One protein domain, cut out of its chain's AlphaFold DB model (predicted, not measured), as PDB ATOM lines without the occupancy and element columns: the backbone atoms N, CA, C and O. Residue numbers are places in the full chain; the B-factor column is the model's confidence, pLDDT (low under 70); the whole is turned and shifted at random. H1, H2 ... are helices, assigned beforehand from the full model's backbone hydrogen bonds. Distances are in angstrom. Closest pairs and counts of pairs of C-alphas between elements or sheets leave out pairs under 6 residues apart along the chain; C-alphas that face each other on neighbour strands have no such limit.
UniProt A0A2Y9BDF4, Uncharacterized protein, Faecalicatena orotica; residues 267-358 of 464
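Overview. This is residues 267 to 358 of the 464 residues of an uncharacterized protein of Faecalicatena orotica (UniProt A0A2Y9BDF4). Long H4 crosses H2 nearly at right angles, and residues 351 to 356, of which 351 to 354 belong to H4, stick out; H1 and H2 make a splayed hairpin, and H3 packs across H1. The 92 printed residues have four named helices, H1 to H4, and no named strand: all helix, mostly crossed. The whole is compact, radius of gyration of the C-alphas 14.0 A, spanning 43 by 29 by 21 A.

Along the chain. H1, residues 272 to 282, begins at C-alpha 272 (52.445, 85.936, 295.991). H2 is residues 292 to 304, H3 residues 313 to 323. H4, residues 331 to 354, 33.8 A long, ends at C-alpha 354 (12.137, 89.243, 299.062).

Arrangement. The hub H2 touches H4 about perpendicular, 89 degrees; the closest C-alphas, Asn 296 and Ala 341, are 4.7 A apart. H1 touches H3 at a steep tilt of 64 degrees, closest C-alphas Gln 274 and Ala 316, 4.7 A. O i to N i+4 pairs are within hydrogen-bond range throughout H1, 8 of 9 in H2, 6 of 7 in H3 and 18 of 20 in H4.

Size, cuts and confidence. The printed part has no cut; its three links are short. Residues 267 to 268, 305 and 307 to 308 have pLDDT under 70.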
ATOM      1  N   SER A 267      50.047 100.521 287.991       56.72
ATOM      2  CA  SER A 267      50.021  99.108 287.608       56.72
ATOM      3  C   SER A 267      49.647  98.273 288.833       56.72
ATOM      4  O   SER A 267      50.506  97.953 289.661       56.72
ATOM      5  N   PHE A 268      48.375  97.915 288.960       68.25
ATOM      6  CA  PHE A 268      47.940  96.958 289.970       68.25
ATOM      7  C   PHE A 268      48.569  95.593 289.661       68.25
ATOM      8  O   PHE A 268      48.435  95.060 288.561       68.25
ATOM      9  N   SER A 269      49.317  95.045 290.617       85.94
ATOM     10  CA  SER A 269      49.847  93.682 290.542       85.94
ATOM     11  C   SER A 269      49.645  93.003 291.886       85.94
ATOM     12  O   SER A 269      49.906  93.612 292.925       85.94
ATOM     13  N   TYR A 270      49.180  91.756 291.880       90.94
ATOM     14  CA  TYR A 270      49.053  90.990 293.114       90.94
ATOM     15  C   TYR A 270      50.413  90.484 293.609       90.94
ATOM     16  O   TYR A 270      51.338  90.170 292.852       90.94
ATOM     17  N   THR A 271      50.523  90.326 294.922       93.19
ATOM     18  CA  THR A 271      51.656  89.668 295.571       93.19
ATOM     19  C   THR A 271      51.441  88.157 295.655       93.19
ATOM     20  O   THR A 271      50.321  87.652 295.726       93.19
ATOM     21  N   LYS A 272      52.532  87.389 295.765       94.31
ATOM     22  CA  LYS A 272      52.445  85.936 295.991       94.31
ATOM     23  C   LYS A 272      51.677  85.572 297.274       94.31
ATOM     24  O   LYS A 272      51.056  84.515 297.320       94.31
ATOM     25  N   LYS A 273      51.733  86.423 298.310       93.81
ATOM     26  CA  LYS A 273      50.972  86.240 299.559       93.81
ATOM     27  C   LYS A 273      49.469  86.292 299.267       93.81
ATOM     28  O   LYS A 273      48.775  85.362 299.651       93.81
ATOM     29  N   GLN A 274      49.015  87.307 298.528       93.50
ATOM     30  CA  GLN A 274      47.610  87.461 298.126       93.50
ATOM     31  C   GLN A 274      47.132  86.283 297.269       93.50
ATOM     32  O   GLN A 274      46.122  85.673 297.597       93.50
ATOM     33  N   TYR A 275      47.900  85.874 296.251       95.38
ATOM     34  CA  TYR A 275      47.544  84.702 295.440       95.38
ATOM     35  C   TYR A 275      47.398  83.434 296.290       95.38
ATOM     36  O   TYR A 275      46.425  82.700 296.163       95.38
ATOM     37  N   ASN A 276      48.354  83.168 297.185       95.44
ATOM     38  CA  ASN A 276      48.287  81.993 298.050       95.44
ATOM     39  C   ASN A 276      47.090  82.043 299.009       95.44
ATOM     40  O   ASN A 276      46.453  81.012 299.190       95.44
ATOM     41  N   LEU A 277      46.784  83.215 299.580       93.69
ATOM     42  CA  LEU A 277      45.626  83.416 300.453       93.69
ATOM     43  C   LEU A 277      44.320  83.098 299.715       93.69
ATOM     44  O   LEU A 277      43.529  82.295 300.199       93.69
ATOM     45  N   VAL A 278      44.142  83.653 298.511       95.06
ATOM     46  CA  VAL A 278      42.981  83.385 297.645       95.06
ATOM     47  C   VAL A 278      42.856  81.889 297.358       95.06
ATOM     48  O   VAL A 278      41.789  81.308 297.532       95.06
ATOM     49  N   MET A 279      43.950  81.228 296.972       96.25
ATOM     50  CA  MET A 279      43.909  79.794 296.670       96.25
ATOM     51  C   MET A 279      43.622  78.929 297.902       96.25
ATOM     52  O   MET A 279      42.923  77.927 297.780       96.25
ATOM     53  N   GLU A 280      44.156  79.290 299.070       94.50
ATOM     54  CA  GLU A 280      43.914  78.587 300.333       94.50
ATOM     55  C   GLU A 280      42.452  78.700 300.773       94.50
ATOM     56  O   GLU A 280      41.866  77.711 301.208       94.50
ATOM     57  N   ARG A 281      41.861  79.893 300.635       93.50
ATOM     58  CA  ARG A 281      40.489  80.173 301.068       93.50
ATOM     59  C   ARG A 281      39.445  79.666 300.087       93.50
ATOM     60  O   ARG A 281      38.432  79.125 300.516       93.50
ATOM     61  N   PHE A 282      39.679  79.828 298.786       95.44
ATOM     62  CA  PHE A 282      38.644  79.557 297.794       95.44
ATOM     63  C   PHE A 282      38.716  78.162 297.211       95.44
ATOM     64  O   PHE A 282      37.663  77.623 296.895       95.44
ATOM     65  N   LYS A 283      39.904  77.541 297.136       96.25
ATOM     66  CA  LYS A 283      40.099  76.213 296.532       96.25
ATOM     67  C   LYS A 283      40.416  75.136 297.574       96.25
ATOM     68  O   LYS A 283      41.519  74.575 297.555       96.25
ATOM     69  N   PRO A 284      39.467  74.804 298.473       94.88
ATOM     70  CA  PRO A 284      39.659  73.742 299.443       94.88
ATOM     71  C   PRO A 284      39.913  72.404 298.741       94.88
ATOM     72  O   PRO A 284      39.560  72.171 297.578       94.88
ATOM     73  N   GLN A 285      40.561  71.492 299.461       94.06
ATOM     74  CA  GLN A 285      40.864  70.174 298.923       94.06
ATOM     75  C   GLN A 285      39.566  69.435 298.560       94.06
ATOM     76  O   GLN A 285      38.665  69.320 299.382       94.06
ATOM     77  N   ASN A 286      39.509  68.880 297.346       94.69
ATOM     78  CA  ASN A 286      38.338  68.187 296.795       94.69
ATOM     79  C   ASN A 286      37.087  69.075 296.624       94.69
ATOM     80  O   ASN A 286      35.982  68.538 296.651       94.69
ATOM     81  N   TYR A 287      37.244  70.390 296.405       96.88
ATOM     82  CA  TYR A 287      36.114  71.313 296.186       96.88
ATOM     83  C   TYR A 287      35.107  70.822 295.135       96.88
ATOM     84  O   TYR A 287      33.908  70.997 295.298       96.88
ATOM     85  N   GLU A 288      35.577  70.136 294.093       97.81
ATOM     86  CA  GLU A 288      34.744  69.560 293.031       97.81
ATOM     87  C   GLU A 288      33.690  68.575 293.558       97.81
ATOM     88  O   GLU A 288      32.605  68.477 292.996       97.81
ATOM     89  N   GLN A 289      33.994  67.867 294.649       98.38
ATOM     90  CA  GLN A 289      33.099  66.889 295.277       98.38
ATOM     91  C   GLN A 289      32.276  67.485 296.425       98.38
ATOM     92  O   GLN A 289      31.418  66.793 296.975       98.38
ATOM     93  N   MET A 290      32.541  68.734 296.821       98.38
ATOM     94  CA  MET A 290      31.726  69.418 297.823       98.38
ATOM     95  C   MET A 290      30.331  69.671 297.257       98.38
ATOM     96  O   MET A 290      30.163  69.895 296.055       98.38
ATOM     97  N   SER A 291      29.329  69.663 298.138       98.56
ATOM     98  CA  SER A 291      27.998  70.140 297.764       98.56
ATOM     99  C   SER A 291      28.055  71.628 297.409       98.56
ATOM    100  O   SER A 291      28.831  72.379 298.007       98.56
ATOM    101  N   VAL A 292      27.210  72.076 296.482       98.38
ATOM    102  CA  VAL A 292      27.109  73.497 296.125       98.38
ATOM    103  C   VAL A 292      26.742  74.338 297.348       98.38
ATOM    104  O   VAL A 292      27.312  75.406 297.540       98.38
ATOM    105  N   SER A 293      25.880  73.837 298.242       97.69
ATOM    106  CA  SER A 293      25.573  74.542 299.493       97.69
ATOM    107  C   SER A 293      26.803  74.753 300.378       97.69
ATOM    108  O   SER A 293      26.991  75.837 300.915       97.69
ATOM    109  N   GLU A 294      27.656  73.739 300.531       97.94
ATOM    110  CA  GLU A 294      28.853  73.824 301.375       97.94
ATOM    111  C   GLU A 294      29.919  74.724 300.744       97.94
ATOM    112  O   GLU A 294      30.508  75.572 301.418       97.94
ATOM    113  N   TYR A 295      30.150  74.567 299.441       98.31
ATOM    114  CA  TYR A 295      31.124  75.368 298.715       98.31
ATOM    115  C   TYR A 295      30.725  76.845 298.664       98.31
ATOM    116  O   TYR A 295      31.532  77.694 299.028       98.31
ATOM    117  N   ASN A 296      29.476  77.171 298.315       97.62
ATOM    118  CA  ASN A 296      29.033  78.565 298.216       97.62
ATOM    119  C   ASN A 296      29.124  79.295 299.556       97.62
ATOM    120  O   ASN A 296      29.580  80.433 299.600       97.62
ATOM    121  N   ARG A 297      28.782  78.617 300.657       95.56
ATOM    122  CA  ARG A 297      28.986  79.131 302.018       95.56
ATOM    123  C   ARG A 297      30.450  79.375 302.343       95.56
ATOM    124  O   ARG A 297      30.793  80.400 302.916       95.56
ATOM    125  N   THR A 298      31.316  78.436 301.965       95.06
ATOM    126  CA  THR A 298      32.764  78.554 302.181       95.06
ATOM    127  C   THR A 298      33.319  79.786 301.471       95.06
ATOM    128  O   THR A 298      34.074  80.545 302.073       95.06
ATOM    129  N   ILE A 299      32.910  80.012 300.218       95.06
ATOM    130  CA  ILE A 299      33.318  81.193 299.456       95.06
ATOM    131  C   ILE A 299      32.751  82.464 300.087       95.06
ATOM    132  O   ILE A 299      33.520  83.372 300.380       95.06
ATOM    133  N   TYR A 300      31.444  82.526 300.345       92.44
ATOM    134  CA  TYR A 300      30.799  83.718 300.898       92.44
ATOM    135  C   TYR A 300      31.382  84.128 302.263       92.44
ATOM    136  O   TYR A 300      31.762  85.283 302.450       92.44
ATOM    137  N   ASN A 301      31.558  83.180 303.188       89.75
ATOM    138  CA  ASN A 301      32.109  83.468 304.517       89.75
ATOM    139  C   ASN A 301      33.560  83.951 304.457       89.75
ATOM    140  O   ASN A 301      33.974  84.755 305.283       89.75
ATOM    141  N   ALA A 302      34.331  83.528 303.454       90.38
ATOM    142  CA  ALA A 302      35.685  84.034 303.277       90.38
ATOM    143  C   ALA A 302      35.734  85.527 302.883       90.38
ATOM    144  O   ALA A 302      36.784  86.139 303.065       90.38
ATOM    145  N   PHE A 303      34.631  86.113 302.394       84.50
ATOM    146  CA  PHE A 303      34.493  87.563 302.208       84.50
ATOM    147  C   PHE A 303      33.896  88.271 303.430       84.50
ATOM    148  O   PHE A 303      34.300  89.389 303.723       84.50
ATOM    149  N   ILE A 304      32.949  87.649 304.140       77.75
ATOM    150  CA  ILE A 304      32.311  88.269 305.316       77.75
ATOM    151  C   ILE A 304      33.234  88.301 306.535       77.75
ATOM    152  O   ILE A 304      33.252  89.296 307.253       77.75
ATOM    153  N   ASP A 305      34.043  87.264 306.741       69.44
ATOM    154  CA  ASP A 305      35.005  87.192 307.848       69.44
ATOM    155  C   ASP A 305      36.261  88.059 307.600       69.44
ATOM    156  O   ASP A 305      37.282  87.904 308.280       69.44
ATOM    157  N   ASP A 306      36.232  88.920 306.581       72.94
ATOM    158  CA  ASP A 306      37.373  89.708 306.148       72.94
ATOM    159  C   ASP A 306      37.544  90.993 306.968       72.94
ATOM    160  O   ASP A 306      36.585  91.704 307.262       72.94
ATOM    161  N   THR A 307      38.787  91.344 307.304       62.72
ATOM    162  CA  THR A 307      39.098  92.560 308.078       62.72
ATOM    163  C   THR A 307      38.927  93.844 307.263       62.72
ATOM    164  O   THR A 307      38.988  94.939 307.826       62.72
ATOM    165  N   GLY A 308      38.717  93.725 305.945       63.19
ATOM    166  CA  GLY A 308      38.527  94.844 305.019       63.19
ATOM    167  C   GLY A 308      39.784  95.689 304.783       63.19
ATOM    168  O   GLY A 308      39.693  96.776 304.216       63.19
ATOM    169  N   ASP A 309      40.952  95.221 305.231       74.38
ATOM    170  CA  ASP A 309      42.243  95.884 305.043       74.38
ATOM    171  C   ASP A 309      43.055  95.265 303.885       74.38
ATOM    172  O   ASP A 309      42.630  94.319 303.224       74.38
ATOM    173  N   GLU A 310      44.249  95.805 303.615       70.81
ATOM    174  CA  GLU A 310      45.129  95.339 302.527       70.81
ATOM    175  C   GLU A 310      45.613  93.880 302.686       70.81
ATOM    176  O   GLU A 310      46.169  93.296 301.747       70.81
ATOM    177  N   GLU A 311      45.442  93.278 303.866       76.69
ATOM    178  CA  GLU A 311      45.742  91.868 304.122       76.69
ATOM    179  C   GLU A 311      44.515  90.959 304.001       76.69
ATOM    180  O   GLU A 311      44.654  89.734 304.093       76.69
ATOM    181  N   GLY A 312      43.352  91.556 303.750       85.12
ATOM    182  CA  GLY A 312      42.081  90.880 303.658       85.12
ATOM    183  C   GLY A 312      41.907  89.990 302.430       85.12
ATOM    184  O   GLY A 312      42.546  90.162 301.386       85.12
ATOM    185  N   THR A 313      41.022  89.002 302.554       89.69
ATOM    186  CA  THR A 313      40.696  88.037 301.492       89.69
ATOM    187  C   THR A 313      40.001  88.708 300.305       89.69
ATOM    188  O   THR A 313      40.333  88.386 299.161       89.69
ATOM    189  N   GLY A 314      39.102  89.664 300.551       88.19
ATOM    190  CA  GLY A 314      38.406  90.423 299.515       88.19
ATOM    191  C   GLY A 314      39.376  91.264 298.691       88.19
ATOM    192  O   GLY A 314      39.459  91.095 297.474       88.19
ATOM    193  N   TYR A 315      40.211  92.063 299.360       88.44
ATOM    194  CA  TYR A 315      41.242  92.857 298.687       88.44
ATOM    195  C   TYR A 315      42.253  91.977 297.934       88.44
ATOM    196  O   TYR A 315      42.630  92.262 296.794       88.44
ATOM    197  N   ALA A 316      42.683  90.857 298.529       91.88
ATOM    198  CA  ALA A 316      43.565  89.909 297.855       91.88
ATOM    199  C   ALA A 316      42.937  89.332 296.577       91.88
ATOM    200  O   ALA A 316      43.636  89.201 295.569       91.88
ATOM    201  N   TYR A 317      41.642  89.001 296.608       92.69
ATOM    202  CA  TYR A 317      40.918  88.511 295.440       92.69
ATOM    203  C   TYR A 317      40.827  89.573 294.347       92.69
ATOM    204  O   TYR A 317      41.216  89.285 293.218       92.69
ATOM    205  N   GLU A 318      40.431  90.804 294.674       90.12
ATOM    206  CA  GLU A 318      40.370  91.916 293.714       90.12
ATOM    207  C   GLU A 318      41.712  92.135 293.002       90.12
ATOM    208  O   GLU A 318      41.775  92.188 291.771       90.12
ATOM    209  N   MET A 319      42.810  92.171 293.763       91.56
ATOM    210  CA  MET A 319      44.153  92.350 293.210       91.56
ATOM    211  C   MET A 319      44.571  91.195 292.294       91.56
ATOM    212  O   MET A 319      45.228  91.418 291.267       91.56
ATOM    213  N   VAL A 320      44.210  89.955 292.654       93.75
ATOM    214  CA  VAL A 320      44.448  88.779 291.810       93.75
ATOM    215  C   VAL A 320      43.647  88.907 290.520       93.75
ATOM    216  O   VAL A 320      44.246  88.871 289.449       93.75
ATOM    217  N   MET A 321      42.341  89.142 290.599       92.75
ATOM    218  CA  MET A 321      41.457  89.234 289.434       92.75
ATOM    219  C   MET A 321      41.836  90.371 288.478       92.75
ATOM    220  O   MET A 321      41.745  90.205 287.264       92.75
ATOM    221  N   ALA A 322      42.346  91.493 288.994       90.56
ATOM    222  CA  ALA A 322      42.762  92.634 288.178       90.56
ATOM    223  C   ALA A 322      44.017  92.377 287.317       90.56
ATOM    224  O   ALA A 322      44.243  93.084 286.335       90.56
ATOM    225  N   SER A 323      44.868  91.409 287.684       90.62
ATOM    226  CA  SER A 323      46.186  91.223 287.046       90.62
ATOM    227  C   SER A 323      46.585  89.764 286.781       90.62
ATOM    228  O   SER A 323      47.714  89.489 286.359       90.62
ATOM    229  N   LEU A 324      45.677  88.808 287.001       93.44
ATOM    230  CA  LEU A 324      45.896  87.397 286.701       93.44
ATOM    231  C   LEU A 324      45.993  87.167 285.190       93.44
ATOM    232  O   LEU A 324      45.146  87.597 284.416       93.44
ATOM    233  N   SER A 325      47.028  86.448 284.761       92.94
ATOM    234  CA  SER A 325      47.173  86.071 283.354       92.94
ATOM    235  C   SER A 325      46.112  85.046 282.952       92.94
ATOM    236  O   SER A 325      45.936  84.056 283.656       92.94
ATOM    237  N   GLU A 326      45.523  85.203 281.764       92.38
ATOM    238  CA  GLU A 326      44.642  84.200 281.131       92.38
ATOM    239  C   GLU A 326      45.305  82.819 280.964       92.38
ATOM    240  O   GLU A 326      44.629  81.798 280.882       92.38
ATOM    241  N   ASN A 327      46.643  82.761 280.948       94.44
ATOM    242  CA  ASN A 327      47.395  81.505 280.884       94.44
ATOM    243  C   ASN A 327      47.631  80.861 282.265       94.44
ATOM    244  O   ASN A 327      48.263  79.802 282.345       94.44
ATOM    245  N   ASP A 328      47.201  81.492 283.363       95.81
ATOM    246  CA  ASP A 328      47.292  80.889 284.691       95.81
ATOM    247  C   ASP A 328      46.346  79.688 284.787       95.81
ATOM    248  O   ASP A 328      45.178  79.742 284.407       95.81
ATOM    249  N   LYS A 329      46.838  78.587 285.356       95.88
ATOM    250  CA  LYS A 329      46.070  77.342 285.508       95.88
ATOM    251  C   LYS A 329      44.781  77.495 286.331       95.88
ATOM    252  O   LYS A 329      43.951  76.593 286.308       95.88
ATOM    253  N   ASN A 330      44.663  78.556 287.129       96.06
ATOM    254  CA  ASN A 330      43.507  78.836 287.973       96.06
ATOM    255  C   ASN A 330      42.633  79.974 287.427       96.06
ATOM    256  O   ASN A 330      41.658  80.311 288.089       96.06
ATOM    257  N   TRP A 331      42.943  80.538 286.252       95.12
ATOM    258  CA  TRP A 331      42.215  81.680 285.693       95.12
ATOM    259  C   TRP A 331      40.707  81.413 285.582       95.12
ATOM    260  O   TRP A 331      39.924  82.081 286.249       95.12
ATOM    261  N   THR A 332      40.309  80.359 284.861       93.00
ATOM    262  CA  THR A 332      38.895  79.962 284.693       93.00
ATOM    263  C   THR A 332      38.227  79.654 286.028       93.00
ATOM    264  O   THR A 332      37.089  80.022 286.277       93.00
ATOM    265  N   TYR A 333      38.950  78.989 286.926       95.94
ATOM    266  CA  TYR A 333      38.417  78.628 288.232       95.94
ATOM    267  C   TYR A 333      38.069  79.868 289.078       95.94
ATOM    268  O   TYR A 333      37.012  79.910 289.702       95.94
ATOM    269  N   LEU A 334      38.939  80.880 289.092       95.94
ATOM    270  CA  LEU A 334      38.692  82.113 289.835       95.94
ATOM    271  C   LEU A 334      37.625  82.980 289.145       95.94
ATOM    272  O   LEU A 334      36.688  83.403 289.810       95.94
ATOM    273  N   HIS A 335      37.706  83.170 287.823       92.31
ATOM    274  CA  HIS A 335      36.734  83.977 287.073       92.31
ATOM    275  C   HIS A 335      35.329  83.381 287.045       92.31
ATOM    276  O   HIS A 335      34.362  84.125 287.174       92.31
ATOM    277  N   ASP A 336      35.213  82.059 286.930       92.69
ATOM    278  CA  ASP A 336      33.919  81.433 286.684       92.69
ATOM    279  C   ASP A 336      33.415  80.706 287.932       92.69
ATOM    280  O   ASP A 336      32.312  80.964 288.408       92.69
ATOM    281  N   THR A 337      34.205  79.789 288.498       96.00
ATOM    282  CA  THR A 337      33.734  78.894 289.570       96.00
ATOM    283  C   THR A 337      33.524  79.628 290.897       96.00
ATOM    284  O   THR A 337      32.548  79.333 291.594       96.00
ATOM    285  N   VAL A 338      34.431  80.545 291.263       96.19
ATOM    286  CA  VAL A 338      34.334  81.358 292.494       96.19
ATOM    287  C   VAL A 338      33.267  82.440 292.348       96.19
ATOM    288  O   VAL A 338      32.391  82.527 293.206       96.19
ATOM    289  N   GLN A 339      33.279  83.203 291.250       92.19
ATOM    290  CA  GLN A 339      32.269  84.240 291.012       92.19
ATOM    291  C   GLN A 339      30.851  83.661 291.013       92.19
ATOM    292  O   GLN A 339      29.966  84.175 291.688       92.19
ATOM    293  N   ARG A 340      30.651  82.516 290.354       94.19
ATOM    294  CA  ARG A 340      29.353  81.840 290.332       94.19
ATOM    295  C   ARG A 340      28.888  81.405 291.716       94.19
ATOM    296  O   ARG A 340      27.703  81.494 291.996       94.19
ATOM    297  N   ALA A 341      29.797  80.965 292.585       96.25
ATOM    298  CA  ALA A 341      29.447  80.611 293.960       96.25
ATOM    299  C   ALA A 341      28.939  81.826 294.760       96.25
ATOM    300  O   ALA A 341      27.981  81.695 295.523       96.25
ATOM    301  N   LEU A 342      29.539  83.004 294.549       92.81
ATOM    302  CA  LEU A 342      29.076  84.266 295.135       92.81
ATOM    303  C   LEU A 342      27.715  84.680 294.577       92.81
ATOM    304  O   LEU A 342      26.799  84.963 295.345       92.81
ATOM    305  N   ASP A 343      27.559  84.669 293.254       92.12
ATOM    306  CA  ASP A 343      26.306  85.039 292.592       92.12
ATOM    307  C   ASP A 343      25.169  84.098 293.008       92.12
ATOM    308  O   ASP A 343      24.033  84.529 293.228       92.12
ATOM    309  N   GLU A 344      25.477  82.809 293.178       95.38
ATOM    310  CA  GLU A 344      24.537  81.814 293.674       95.38
ATOM    311  C   GLU A 344      24.135  82.070 295.135       95.38
ATOM    312  O   GLU A 344      22.962  81.962 295.502       95.38
ATOM    313  N   TYR A 345      25.088  82.439 295.990       94.06
ATOM    314  CA  TYR A 345      24.783  82.804 297.371       94.06
ATOM    315  C   TYR A 345      23.904  84.057 297.433       94.06
ATOM    316  O   TYR A 345      22.841  84.037 298.060       94.06
ATOM    317  N   HIS A 346      24.287  85.115 296.717       89.00
ATOM    318  CA  HIS A 346      23.553  86.378 296.680       89.00
ATOM    319  C   HIS A 346      22.153  86.224 296.088       89.00
ATOM    320  O   HIS A 346      21.191  86.728 296.654       89.00
ATOM    321  N   THR A 347      21.990  85.478 294.998       90.75
ATOM    322  CA  THR A 347      20.664  85.259 294.398       90.75
ATOM    323  C   THR A 347      19.761  84.460 295.341       90.75
ATOM    324  O   THR A 347      18.584  84.794 295.505       90.75
ATOM    325  N   ARG A 348      20.296  83.431 296.026       92.69
ATOM    326  CA  ARG A 348      19.525  82.694 297.038       92.69
ATOM    327  C   ARG A 348      19.131  83.603 298.197       92.69
ATOM    328  O   ARG A 348      17.993  83.539 298.657       92.69
ATOM    329  N   MET A 349      20.051  84.446 298.642       88.44
ATOM    330  CA  MET A 349      19.808  85.455 299.660       88.44
ATOM    331  C   MET A 349      18.691  86.427 299.239       88.44
ATOM    332  O   MET A 349      17.745  86.608 300.001       88.44
ATOM    333  N   THR A 350      18.714  86.954 298.009       86.81
ATOM    334  CA  THR A 350      17.636  87.786 297.440       86.81
ATOM    335  C   THR A 350      16.281  87.096 297.508       86.81
ATOM    336  O   THR A 350      15.315  87.693 297.980       86.81
ATOM    337  N   GLU A 351      16.194  85.832 297.081       89.81
ATOM    338  CA  GLU A 351      14.941  85.068 297.134       89.81
ATOM    339  C   GLU A 351      14.430  84.919 298.574       89.81
ATOM    340  O   GLU A 351      13.230  85.033 298.824       89.81
ATOM    341  N   VAL A 352      15.326  84.703 299.539       90.12
ATOM    342  CA  VAL A 352      14.963  84.565 300.955       90.12
ATOM    343  C   VAL A 352      14.475  85.894 301.552       90.12
ATOM    344  O   VAL A 352      13.473  85.892 302.265       90.12
ATOM    345  N   TYR A 353      15.127  87.020 301.249       84.25
ATOM    346  CA  TYR A 353      14.722  88.341 301.753       84.25
ATOM    347  C   TYR A 353      13.426  88.853 301.126       84.25
ATOM    348  O   TYR A 353      12.560  89.388 301.819       84.25
ATOM    349  N   THR A 354      13.285  88.707 299.808       84.19
ATOM    350  CA  THR A 354      12.137  89.243 299.062       84.19
ATOM    351  C   THR A 354      10.931  88.305 299.096       84.19
ATOM    352  O   THR A 354       9.793  88.746 298.942       84.19
ATOM    353  N   GLY A 355      11.163  87.001 299.282       86.75
ATOM    354  CA  GLY A 355      10.167  85.959 299.048       86.75
ATOM    355  C   GLY A 355       9.825  85.764 297.565       86.75
ATOM    356  O   GLY A 355       8.940  84.965 297.244       86.75
ATOM    357  N   GLU A 356      10.495  86.485 296.660       88.75
ATOM    358  CA  GLU A 356      10.293  86.403 295.221       88.75
ATOM    359  C   GLU A 356      11.309  85.457 294.592       88.75
ATOM    360  O   GLU A 356      12.515  85.523 294.834       88.75
ATOM    361  N   LYS A 357      10.806  84.562 293.742       89.75
ATOM    362  CA  LYS A 357      11.647  83.629 293.001       89.75
ATOM    363  C   LYS A 357      12.633  84.409 292.124       89.75
ATOM    364  O   LYS A 357      12.201  85.157 291.251       89.75
ATOM    365  N   THR A 358      13.926  84.148 292.306       88.19
ATOM    366  CA  THR A 358      15.004  84.680 291.462       88.19
ATOM    367  C   THR A 358      15.878  83.516 291.003       88.19
ATOM    368  O   THR A 358      16.310  82.708 291.822       88.19
TER     369      THR A 358